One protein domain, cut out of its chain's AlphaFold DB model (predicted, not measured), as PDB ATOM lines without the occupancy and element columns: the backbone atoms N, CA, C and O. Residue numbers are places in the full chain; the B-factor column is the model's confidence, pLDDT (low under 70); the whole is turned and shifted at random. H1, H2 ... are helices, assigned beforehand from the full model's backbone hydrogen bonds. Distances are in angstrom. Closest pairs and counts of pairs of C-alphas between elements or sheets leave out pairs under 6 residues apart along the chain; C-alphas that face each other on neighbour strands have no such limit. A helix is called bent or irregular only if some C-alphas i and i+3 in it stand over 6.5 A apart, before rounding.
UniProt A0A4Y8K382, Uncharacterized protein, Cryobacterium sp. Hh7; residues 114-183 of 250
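This is residues 114 to 183 of the 250 residues of an uncharacterized protein of Cryobacterium sp. Hh7 (UniProt A0A4Y8K382). Three helices are joined end to end into an open, angular frame: H1 and H3 are two long arms, the shorter H2 is the piece between them, and the space between the arms is empty. No helix packs on another; H2 and H3 come near each other at the corner where they follow on, while residues 116 to 134 of H1 and residues 160 to 183 of H3 stick out free. The printed part has 70 residues, with three named helices in the order H1, H2, H3 and no named strand, and its class is all helix. It is only just extended, close to loose, with a radius of gyration of the C-alphas of 17.0 A and spans of 43 by 38 by 25 A.

Start at Asp 114 and go on to H1, residues 116 to 136, which touches no helix. A tight link of three residues, 137 to 139, takes you to H2, residues 140 to 153, yet H1 and H2 are apart, with no C-alpha of the one within 8 A of the other. One residue further, Lys 154, is the tight link to H3, residues 155 to 183. H2 and H3 are close but not clearly touching, with 2 pairs of C-alphas within 8 A; look for their closest C-alphas at Ser 151 and Phe 158, 5.6 A apart. The two run opposite ways at a steep tilt of 58 degrees. H1 and H3 are apart. Along the backbone, every O i to N i+4 pair is within hydrogen-bond range in H1, as are 9 of 10 in H2 and 24 of 25 in H3.

Find C-alpha 116 at (30.131, -22.572, 20.637); from there H1 runs 30.4 A to C-alpha 136 at (22.254, -22.806, 50.011), with most of the change in z. H2 runs from Pro 140 to Arg 153, 20.3 A. H3, the longest helix with 29 residues, runs 42.2 A from Pro 155 to C-alpha 183 at (11.435, 10.280, 31.217). None of the three helices is bent.

The C-alphas of Arg 153 and Asp 183 are the two farthest apart, at 46.4 A, and the first and last printed C-alphas, of Asp 114 and Asp 183, are 38.7 A apart. The printed part has no cut, and both links are tight. In the B-factor column you will find a mean pLDDT of 83.6 for the printed part of this model, with values under 70 at residues 114 to 117 and 179 to 183.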
ATOM      1  N   ASP A 114      22.262 -23.439  17.645       57.81
ATOM      2  CA  ASP A 114      23.426 -24.127  18.199       57.81
ATOM      3  C   ASP A 114      24.743 -23.430  17.816       57.81
ATOM      4  O   ASP A 114      25.071 -23.265  16.640       57.81
ATOM      5  N   GLY A 115      25.528 -23.033  18.819       67.75
ATOM      6  CA  GLY A 115      26.831 -22.407  18.623       67.75
ATOM      7  C   GLY A 115      27.727 -22.537  19.851       67.75
ATOM      8  O   GLY A 115      27.253 -22.718  20.968       67.75
ATOM      9  N   VAL A 116      29.041 -22.397  19.646       59.34
ATOM     10  CA  VAL A 116      30.131 -22.572  20.637       59.34
ATOM     11  C   VAL A 116      29.933 -21.755  21.932       59.34
ATOM     12  O   VAL A 116      30.418 -22.124  23.002       59.34
ATOM     13  N   ALA A 117      29.168 -20.662  21.872       63.75
ATOM     14  CA  ALA A 117      28.767 -19.885  23.045       63.75
ATOM     15  C   ALA A 117      27.865 -20.681  24.010       63.75
ATOM     16  O   ALA A 117      27.991 -20.534  25.226       63.75
ATOM     17  N   THR A 118      27.002 -21.558  23.495       73.31
ATOM     18  CA  THR A 118      26.088 -22.397  24.282       73.31
ATOM     19  C   THR A 118      26.844 -23.400  25.149       73.31
ATOM     20  O   THR A 118      26.458 -23.618  26.297       73.31
ATOM     21  N   ASP A 119      27.966 -23.945  24.671       77.31
ATOM     22  CA  ASP A 119      28.805 -24.851  25.465       77.31
ATOM     23  C   ASP A 119      29.526 -24.125  26.605       77.31
ATOM     24  O   ASP A 119      29.569 -24.624  27.733       77.31
ATOM     25  N   LEU A 120      30.014 -22.903  26.359       76.50
ATOM     26  CA  LEU A 120      30.600 -22.062  27.407       76.50
ATOM     27  C   LEU A 120      29.561 -21.677  28.462       76.50
ATOM     28  O   LEU A 120      29.833 -21.761  29.660       76.50
ATOM     29  N   VAL A 121      28.353 -21.311  28.028       81.12
ATOM     30  CA  VAL A 121      27.230 -21.010  28.923       81.12
ATOM     31  C   VAL A 121      26.830 -22.248  29.723       81.12
ATOM     32  O   VAL A 121      26.644 -22.155  30.934       81.12
ATOM     33  N   ARG A 122      26.769 -23.429  29.101       80.88
ATOM     34  CA  ARG A 122      26.442 -24.694  29.777       80.88
ATOM     35  C   ARG A 122      27.507 -25.084  30.805       80.88
ATOM     36  O   ARG A 122      27.176 -25.539  31.902       80.88
ATOM     37  N   GLN A 123      28.781 -24.862  30.495       85.56
ATOM     38  CA  GLN A 123      29.888 -25.140  31.408       85.56
ATOM     39  C   GLN A 123      29.944 -24.132  32.567       85.56
ATOM     40  O   GLN A 123      30.183 -24.520  33.715       85.56
ATOM     41  N   ALA A 124      29.639 -22.861  32.296       86.31
ATOM     42  CA  ALA A 124      29.453 -21.839  33.319       86.31
ATOM     43  C   ALA A 124      28.251 -22.154  34.222       86.31
ATOM     44  O   ALA A 124      28.380 -22.081  35.441       86.31
ATOM     45  N   ALA A 125      27.123 -22.586  33.652       85.25
ATOM     46  CA  ALA A 125      25.916 -22.957  34.388       85.25
ATOM     47  C   ALA A 125      26.158 -24.144  35.334       85.25
ATOM     48  O   ALA A 125      25.748 -24.103  36.493       85.25
ATOM     49  N   SER A 126      26.892 -25.168  34.886       88.69
ATOM     50  CA  SER A 126      27.272 -26.311  35.731       88.69
ATOM     51  C   SER A 126      28.115 -25.885  36.946       88.69
ATOM     52  O   SER A 126      27.867 -26.294  38.086       88.69
ATOM     53  N   ARG A 127      29.075 -24.977  36.732       87.31
ATOM     54  CA  ARG A 127      29.891 -24.402  37.812       87.31
ATOM     55  C   ARG A 127      29.094 -23.486  38.734       87.31
ATOM     56  O   ARG A 127      29.267 -23.565  39.947       87.31
ATOM     57  N   ALA A 128      28.206 -22.667  38.182       87.50
ATOM     58  CA  ALA A 128      27.317 -21.807  38.950       87.50
ATOM     59  C   ALA A 128      26.377 -22.626  39.845       87.50
ATOM     60  O   ALA A 128      26.221 -22.287  41.012       87.50
ATOM     61  N   GLY A 129      25.840 -23.747  39.353       86.88
ATOM     62  CA  GLY A 129      25.011 -24.657  40.148       86.88
ATOM     63  C   GLY A 129      25.748 -25.237  41.358       86.88
ATOM     64  O   GLY A 129      25.179 -25.323  42.441       86.88
ATOM     65  N   SER A 130      27.038 -25.549  41.206       84.12
ATOM     66  CA  SER A 130      27.882 -26.031  42.312       84.12
ATOM     67  C   SER A 130      28.173 -24.948  43.361       84.12
ATOM     68  O   SER A 130      28.360 -25.244  44.536       84.12
ATOM     69  N   ILE A 131      28.229 -23.683  42.939       85.56
ATOM     70  CA  ILE A 131      28.387 -22.536  43.843       85.56
ATOM     71  C   ILE A 131      27.058 -22.233  44.541       85.56
ATOM     72  O   ILE A 131      27.055 -21.948  45.732       85.56
ATOM     73  N   ALA A 132      25.937 -22.328  43.822       84.50
ATOM     74  CA  ALA A 132      24.602 -22.111  44.363       84.50
ATOM     75  C   ALA A 132      24.255 -23.142  45.444       84.50
ATOM     76  O   ALA A 132      23.778 -22.755  46.502       84.50
ATOM     77  N   SER A 133      24.569 -24.424  45.229       83.06
ATOM     78  CA  SER A 133      24.379 -25.456  46.256       83.06
ATOM     79  C   SER A 133      25.293 -25.256  47.466       83.06
ATOM     80  O   SER A 133      24.872 -25.462  48.598       83.06
ATOM     81  N   TRP A 134      26.527 -24.785  47.259       80.94
ATOM     82  CA  TRP A 134      27.398 -24.389  48.368       80.94
ATOM     83  C   TRP A 134      26.842 -23.184  49.142       80.94
ATOM     84  O   TRP A 134      27.016 -23.125  50.355       80.94
ATOM     85  N   LEU A 135      26.175 -22.249  48.461       81.19
ATOM     86  CA  LEU A 135      25.576 -21.059  49.065       81.19
ATOM     87  C   LEU A 135      24.295 -21.382  49.854       81.19
ATOM     88  O   LEU A 135      24.083 -20.790  50.905       81.19
ATOM     89  N   ASP A 136      23.487 -22.326  49.364       79.94
ATOM     90  CA  ASP A 136      22.254 -22.806  50.011       79.94
ATOM     91  C   ASP A 136      22.542 -23.482  51.366       79.94
ATOM     92  O   ASP A 136      21.820 -23.287  52.339       79.94
ATOM     93  N   ASP A 137      23.670 -24.194  51.459       80.88
ATOM     94  CA  ASP A 137      24.124 -24.895  52.667       80.88
ATOM     95  C   ASP A 137      25.040 -24.050  53.588       80.88
ATOM     96  O   ASP A 137      25.600 -24.577  54.557       80.88
ATOM     97  N   ARG A 138      25.272 -22.753  53.307       79.00
ATOM     98  CA  ARG A 138      26.209 -21.912  54.085       79.00
ATOM     99  C   ARG A 138      25.535 -20.799  54.877       79.00
ATOM    100  O   ARG A 138      24.729 -20.022  54.380       79.00
ATOM    101  N   ASP A 139      26.016 -20.637  56.106       79.56
ATOM    102  CA  ASP A 139      25.677 -19.514  56.971       79.56
ATOM    103  C   ASP A 139      26.324 -18.213  56.441       79.56
ATOM    104  O   ASP A 139      27.538 -18.205  56.183       79.56
ATOM    105  N   PRO A 140      25.589 -17.096  56.286       78.12
ATOM    106  CA  PRO A 140      26.104 -15.859  55.685       78.12
ATOM    107  C   PRO A 140      27.317 -15.270  56.421       78.12
ATOM    108  O   PRO A 140      28.155 -14.607  55.805       78.12
ATOM    109  N   GLY A 141      27.467 -15.547  57.722       82.12
ATOM    110  CA  GLY A 141      28.651 -15.141  58.485       82.12
ATOM    111  C   GLY A 141      29.945 -15.801  57.996       82.12
ATOM    112  O   GLY A 141      31.006 -15.175  58.014       82.12
ATOM    113  N   SER A 142      29.858 -17.037  57.498       82.12
ATOM    114  CA  SER A 142      31.017 -17.783  56.994       82.12
ATOM    115  C   SER A 142      31.541 -17.226  55.667       82.12
ATOM    116  O   SER A 142      32.753 -17.142  55.474       82.12
ATOM    117  N   LEU A 143      30.650 -16.733  54.801       84.62
ATOM    118  CA  LEU A 143      31.000 -16.141  53.505       84.62
ATOM    119  C   LEU A 143      31.838 -14.871  53.660       84.62
ATOM    120  O   LEU A 143      32.822 -14.670  52.948       84.62
ATOM    121  N   LEU A 144      31.460 -14.015  54.612       88.50
ATOM    122  CA  LEU A 144      32.189 -12.782  54.891       88.50
ATOM    123  C   LEU A 144      33.598 -13.073  55.404       88.50
ATOM    124  O   LEU A 144      34.548 -12.405  54.989       88.50
ATOM    125  N   GLU A 145      33.753 -14.077  56.270       89.81
ATOM    126  CA  GLU A 145      35.070 -14.460  56.780       89.81
ATOM    127  C   GLU A 145      35.932 -15.108  55.682       89.81
ATOM    128  O   GLU A 145      37.124 -14.817  55.594       89.81
ATOM    129  N   GLU A 146      35.341 -15.886  54.773       87.56
ATOM    130  CA  GLU A 146      36.036 -16.465  53.616       87.56
ATOM    131  C   GLU A 146      36.533 -15.374  52.647       87.56
ATOM    132  O   GLU A 146      37.704 -15.363  52.260       87.56
ATOM    133  N   VAL A 147      35.689 -14.388  52.315       90.94
ATOM    134  CA  VAL A 147      36.052 -13.228  51.474       90.94
ATOM    135  C   VAL A 147      37.127 -12.374  52.149       90.94
ATOM    136  O   VAL A 147      38.088 -11.927  51.509       90.94
ATOM    137  N   ARG A 148      37.015 -12.164  53.461       91.06
ATOM    138  CA  ARG A 148      38.013 -11.446  54.262       91.06
ATOM    139  C   ARG A 148      39.351 -12.187  54.306       91.06
ATOM    140  O   ARG A 148      40.407 -11.564  54.206       91.06
ATOM    141  N   SER A 149      39.319 -13.508  54.433       93.44
ATOM    142  CA  SER A 149      40.506 -14.361  54.405       93.44
ATOM    143  C   SER A 149      41.156 -14.352  53.017       93.44
ATOM    144  O   SER A 149      42.366 -14.141  52.898       93.44
ATOM    145  N   TYR A 150      40.357 -14.476  51.953       92.00
ATOM    146  CA  TYR A 150      40.814 -14.451  50.563       92.00
ATOM    147  C   TYR A 150      41.444 -13.109  50.180       92.00
ATOM    148  O   TYR A 150      42.555 -13.082  49.648       92.00
ATOM    149  N   SER A 151      40.785 -11.993  50.509       94.12
ATOM    150  CA  SER A 151      41.306 -10.644  50.243       94.12
ATOM    151  C   SER A 151      42.641 -10.385  50.949       94.12
ATOM    152  O   SER A 151      43.546  -9.811  50.346       94.12
ATOM    153  N   ARG A 152      42.820 -10.880  52.183       94.44
ATOM    154  CA  ARG A 152      44.102 -10.802  52.909       94.44
ATOM    155  C   ARG A 152      45.201 -11.672  52.297       94.44
ATOM    156  O   ARG A 152      46.366 -11.291  52.349       94.44
ATOM    157  N   ARG A 153      44.854 -12.836  51.739       95.94
ATOM    158  CA  ARG A 153      45.817 -13.772  51.127       95.94
ATOM    159  C   ARG A 153      46.227 -13.389  49.711       95.94
ATOM    160  O   ARG A 153      47.337 -13.713  49.302       95.94
ATOM    161  N   LYS A 154      45.334 -12.744  48.959       94.69
ATOM    162  CA  LYS A 154      45.551 -12.353  47.560       94.69
ATOM    163  C   LYS A 154      45.098 -10.906  47.312       94.69
ATOM    164  O   LYS A 154      44.109 -10.695  46.605       94.69
ATOM    165  N   PRO A 155      45.824  -9.901  47.837       88.50
ATOM    166  CA  PRO A 155      45.426  -8.501  47.700       88.50
ATOM    167  C   PRO A 155      45.333  -8.047  46.233       88.50
ATOM    168  O   PRO A 155      44.375  -7.378  45.868       88.50
ATOM    169  N   GLY A 156      46.254  -8.469  45.357       94.31
ATOM    170  CA  GLY A 156      46.260  -8.049  43.946       94.31
ATOM    171  C   GLY A 156      45.044  -8.532  43.147       94.31
ATOM    172  O   GLY A 156      44.360  -7.737  42.507       94.31
ATOM    173  N   THR A 157      44.720  -9.827  43.223       94.56
ATOM    174  CA  THR A 157      43.570 -10.396  42.502       94.56
ATOM    175  C   THR A 157      42.252  -9.829  43.014       94.56
ATOM    176  O   THR A 157      41.357  -9.574  42.216       94.56
ATOM    177  N   PHE A 158      42.130  -9.606  44.326       92.69
ATOM    178  CA  PHE A 158      40.922  -9.014  44.892       92.69
ATOM    179  C   PHE A 158      40.683  -7.598  44.356       92.69
ATOM    180  O   PHE A 158      39.576  -7.308  43.921       92.69
ATOM    181  N   ILE A 159      41.713  -6.745  44.314       93.81
ATOM    182  CA  ILE A 159      41.587  -5.387  43.763       93.81
ATOM    183  C   ILE A 159      41.287  -5.417  42.262       93.81
ATOM    184  O   ILE A 159      40.408  -4.689  41.815       93.81
ATOM    185  N   ALA A 160      41.949  -6.284  41.491       93.88
ATOM    186  CA  ALA A 160      41.677  -6.421  40.061       93.88
ATOM    187  C   ALA A 160      40.222  -6.844  39.790       93.88
ATOM    188  O   ALA A 160      39.536  -6.238  38.966       93.88
ATOM    189  N   LEU A 161      39.728  -7.844  40.529       94.19
ATOM    190  CA  LEU A 161      38.341  -8.296  40.435       94.19
ATOM    191  C   LEU A 161      37.360  -7.215  40.890       94.19
ATOM    192  O   LEU A 161      36.362  -6.986  40.217       94.19
ATOM    193  N   ALA A 162      37.646  -6.532  41.999       93.00
ATOM    194  CA  ALA A 162      36.804  -5.460  42.513       93.00
ATOM    195  C   ALA A 162      36.735  -4.274  41.543       93.00
ATOM    196  O   ALA A 162      35.662  -3.719  41.344       93.00
ATOM    197  N   ALA A 163      37.847  -3.913  40.900       94.56
ATOM    198  CA  ALA A 163      37.877  -2.868  39.885       94.56
ATOM    199  C   ALA A 163      37.049  -3.263  38.656       94.56
ATOM    200  O   ALA A 163      36.208  -2.486  38.210       94.56
ATOM    201  N   ALA A 164      37.225  -4.488  38.152       94.69
ATOM    202  CA  ALA A 164      36.437  -4.993  37.031       94.69
ATOM    203  C   ALA A 164      34.935  -5.022  37.365       94.69
ATOM    204  O   ALA A 164      34.121  -4.478  36.619       94.69
ATOM    205  N   ALA A 165      34.573  -5.581  38.522       94.88
ATOM    206  CA  ALA A 165      33.195  -5.619  38.999       94.88
ATOM    207  C   ALA A 165      32.625  -4.209  39.215       94.88
ATOM    208  O   ALA A 165      31.490  -3.943  38.831       94.88
ATOM    209  N   GLY A 166      33.417  -3.291  39.771       90.56
ATOM    210  CA  GLY A 166      33.035  -1.903  40.007       90.56
ATOM    211  C   GLY A 166      32.782  -1.129  38.716       90.56
ATOM    212  O   GLY A 166      31.810  -0.384  38.644       90.56
ATOM    213  N   ILE A 167      33.588  -1.336  37.670       94.81
ATOM    214  CA  ILE A 167      33.357  -0.721  36.353       94.81
ATOM    215  C   ILE A 167      32.046  -1.235  35.752       94.81
ATOM    216  O   ILE A 167      31.238  -0.442  35.272       94.81
ATOM    217  N   LEU A 168      31.809  -2.547  35.806       92.69
ATOM    218  CA  LEU A 168      30.581  -3.150  35.285       92.69
ATOM    219  C   LEU A 168      29.347  -2.656  36.056       92.69
ATOM    220  O   LEU A 168      28.389  -2.177  35.447       92.69
ATOM    221  N   ALA A 169      29.395  -2.691  37.387       92.06
ATOM    222  CA  ALA A 169      28.308  -2.241  38.252       92.06
ATOM    223  C   ALA A 169      28.063  -0.729  38.146       92.06
ATOM    224  O   ALA A 169      26.916  -0.289  38.097       92.06
ATOM    225  N   GLY A 170      29.123   0.078  38.061       90.94
ATOM    226  CA  GLY A 170      29.027   1.528  37.902       90.94
ATOM    227  C   GLY A 170      28.409   1.917  36.563       90.94
ATOM    228  O   GLY A 170      27.574   2.820  36.509       90.94
ATOM    229  N   ARG A 171      28.748   1.197  35.485       85.81
ATOM    230  CA  ARG A 171      28.129   1.419  34.171       85.81
ATOM    231  C   ARG A 171      26.665   0.986  34.136       85.81
ATOM    232  O   ARG A 171      25.869   1.718  33.559       85.81
ATOM    233  N   LEU A 172      26.306  -0.117  34.795       88.12
ATOM    234  CA  LEU A 172      24.908  -0.541  34.935       88.12
ATOM    235  C   LEU A 172      24.090   0.454  35.772       88.12
ATOM    236  O   LEU A 172      22.986   0.837  35.404       88.12
ATOM    237  N   THR A 173      24.654   0.939  36.877       87.88
ATOM    238  CA  THR A 173      23.996   1.954  37.715       87.88
ATOM    239  C   THR A 173      23.776   3.244  36.921       87.88
ATOM    240  O   THR A 173      22.707   3.847  36.993       87.88
ATOM    241  N   ARG A 174      24.759   3.646  36.101       84.19
ATOM    242  CA  ARG A 174      24.655   4.817  35.220       84.19
ATOM    243  C   ARG A 174      23.597   4.641  34.127       84.19
ATOM    244  O   ARG A 174      22.946   5.629  33.808       84.19
ATOM    245  N   SER A 175      23.426   3.443  33.560       82.62
ATOM    246  CA  SER A 175      22.409   3.207  32.525       82.62
ATOM    247  C   SER A 175      20.995   3.250  33.096       82.62
ATOM    248  O   SER A 175      20.137   3.899  32.516       82.62
ATOM    249  N   VAL A 176      20.773   2.663  34.276       78.75
ATOM    250  CA  VAL A 176      19.464   2.713  34.956       78.75
ATOM    251  C   VAL A 176      19.106   4.146  35.375       78.75
ATOM    252  O   VAL A 176      17.964   4.578  35.228       78.75
ATOM    253  N   ALA A 177      20.086   4.918  35.854       78.56
ATOM    254  CA  ALA A 177      19.878   6.323  36.197       78.56
ATOM    255  C   ALA A 177      19.623   7.216  34.966       78.56
ATOM    256  O   ALA A 177      18.878   8.186  35.070       78.56
ATOM    257  N   ALA A 178      20.232   6.907  33.815       73.75
ATOM    258  CA  ALA A 178      20.014   7.649  32.572       73.75
ATOM    259  C   ALA A 178      18.593   7.441  32.022       73.75
ATOM    260  O   ALA A 178      17.938   8.421  31.687       73.75
ATOM    261  N   GLU A 179      18.081   6.208  32.061       64.62
ATOM    262  CA  GLU A 179      16.710   5.877  31.635       64.62
ATOM    263  C   GLU A 179      15.647   6.666  32.428       64.62
ATOM    264  O   GLU A 179      14.632   7.096  31.891       64.62
ATOM    265  N   SER A 180      15.915   6.928  33.713       60.06
ATOM    266  CA  SER A 180      15.021   7.714  34.579       60.06
ATOM    267  C   SER A 180      15.068   9.225  34.293       60.06
ATOM    268  O   SER A 180      14.118   9.949  34.595       60.06
ATOM    269  N   ALA A 181      16.176   9.725  33.736       60.50
ATOM    270  CA  ALA A 181      16.351  11.139  33.404       60.50
ATOM    271  C   ALA A 181      15.699  11.502  32.058       60.50
ATOM    272  O   ALA A 181      15.180  12.609  31.919       60.50
ATOM    273  N   ASP A 182      15.679  10.570  31.101       58.78
ATOM    274  CA  ASP A 182      15.018  10.757  29.804       58.78
ATOM    275  C   ASP A 182      13.482  10.849  29.936       58.78
ATOM    276  O   ASP A 182      12.852  11.631  29.223       58.78
ATOM    277  N   ASP A 183      12.877  10.170  30.919       56.28
ATOM    278  CA  ASP A 183      11.435  10.280  31.217       56.28
ATOM    279  C   ASP A 183      11.054  11.664  31.796       56.28
ATOM    280  O   ASP A 183       9.980  12.200  31.527       56.28
TER     281      ASP A 183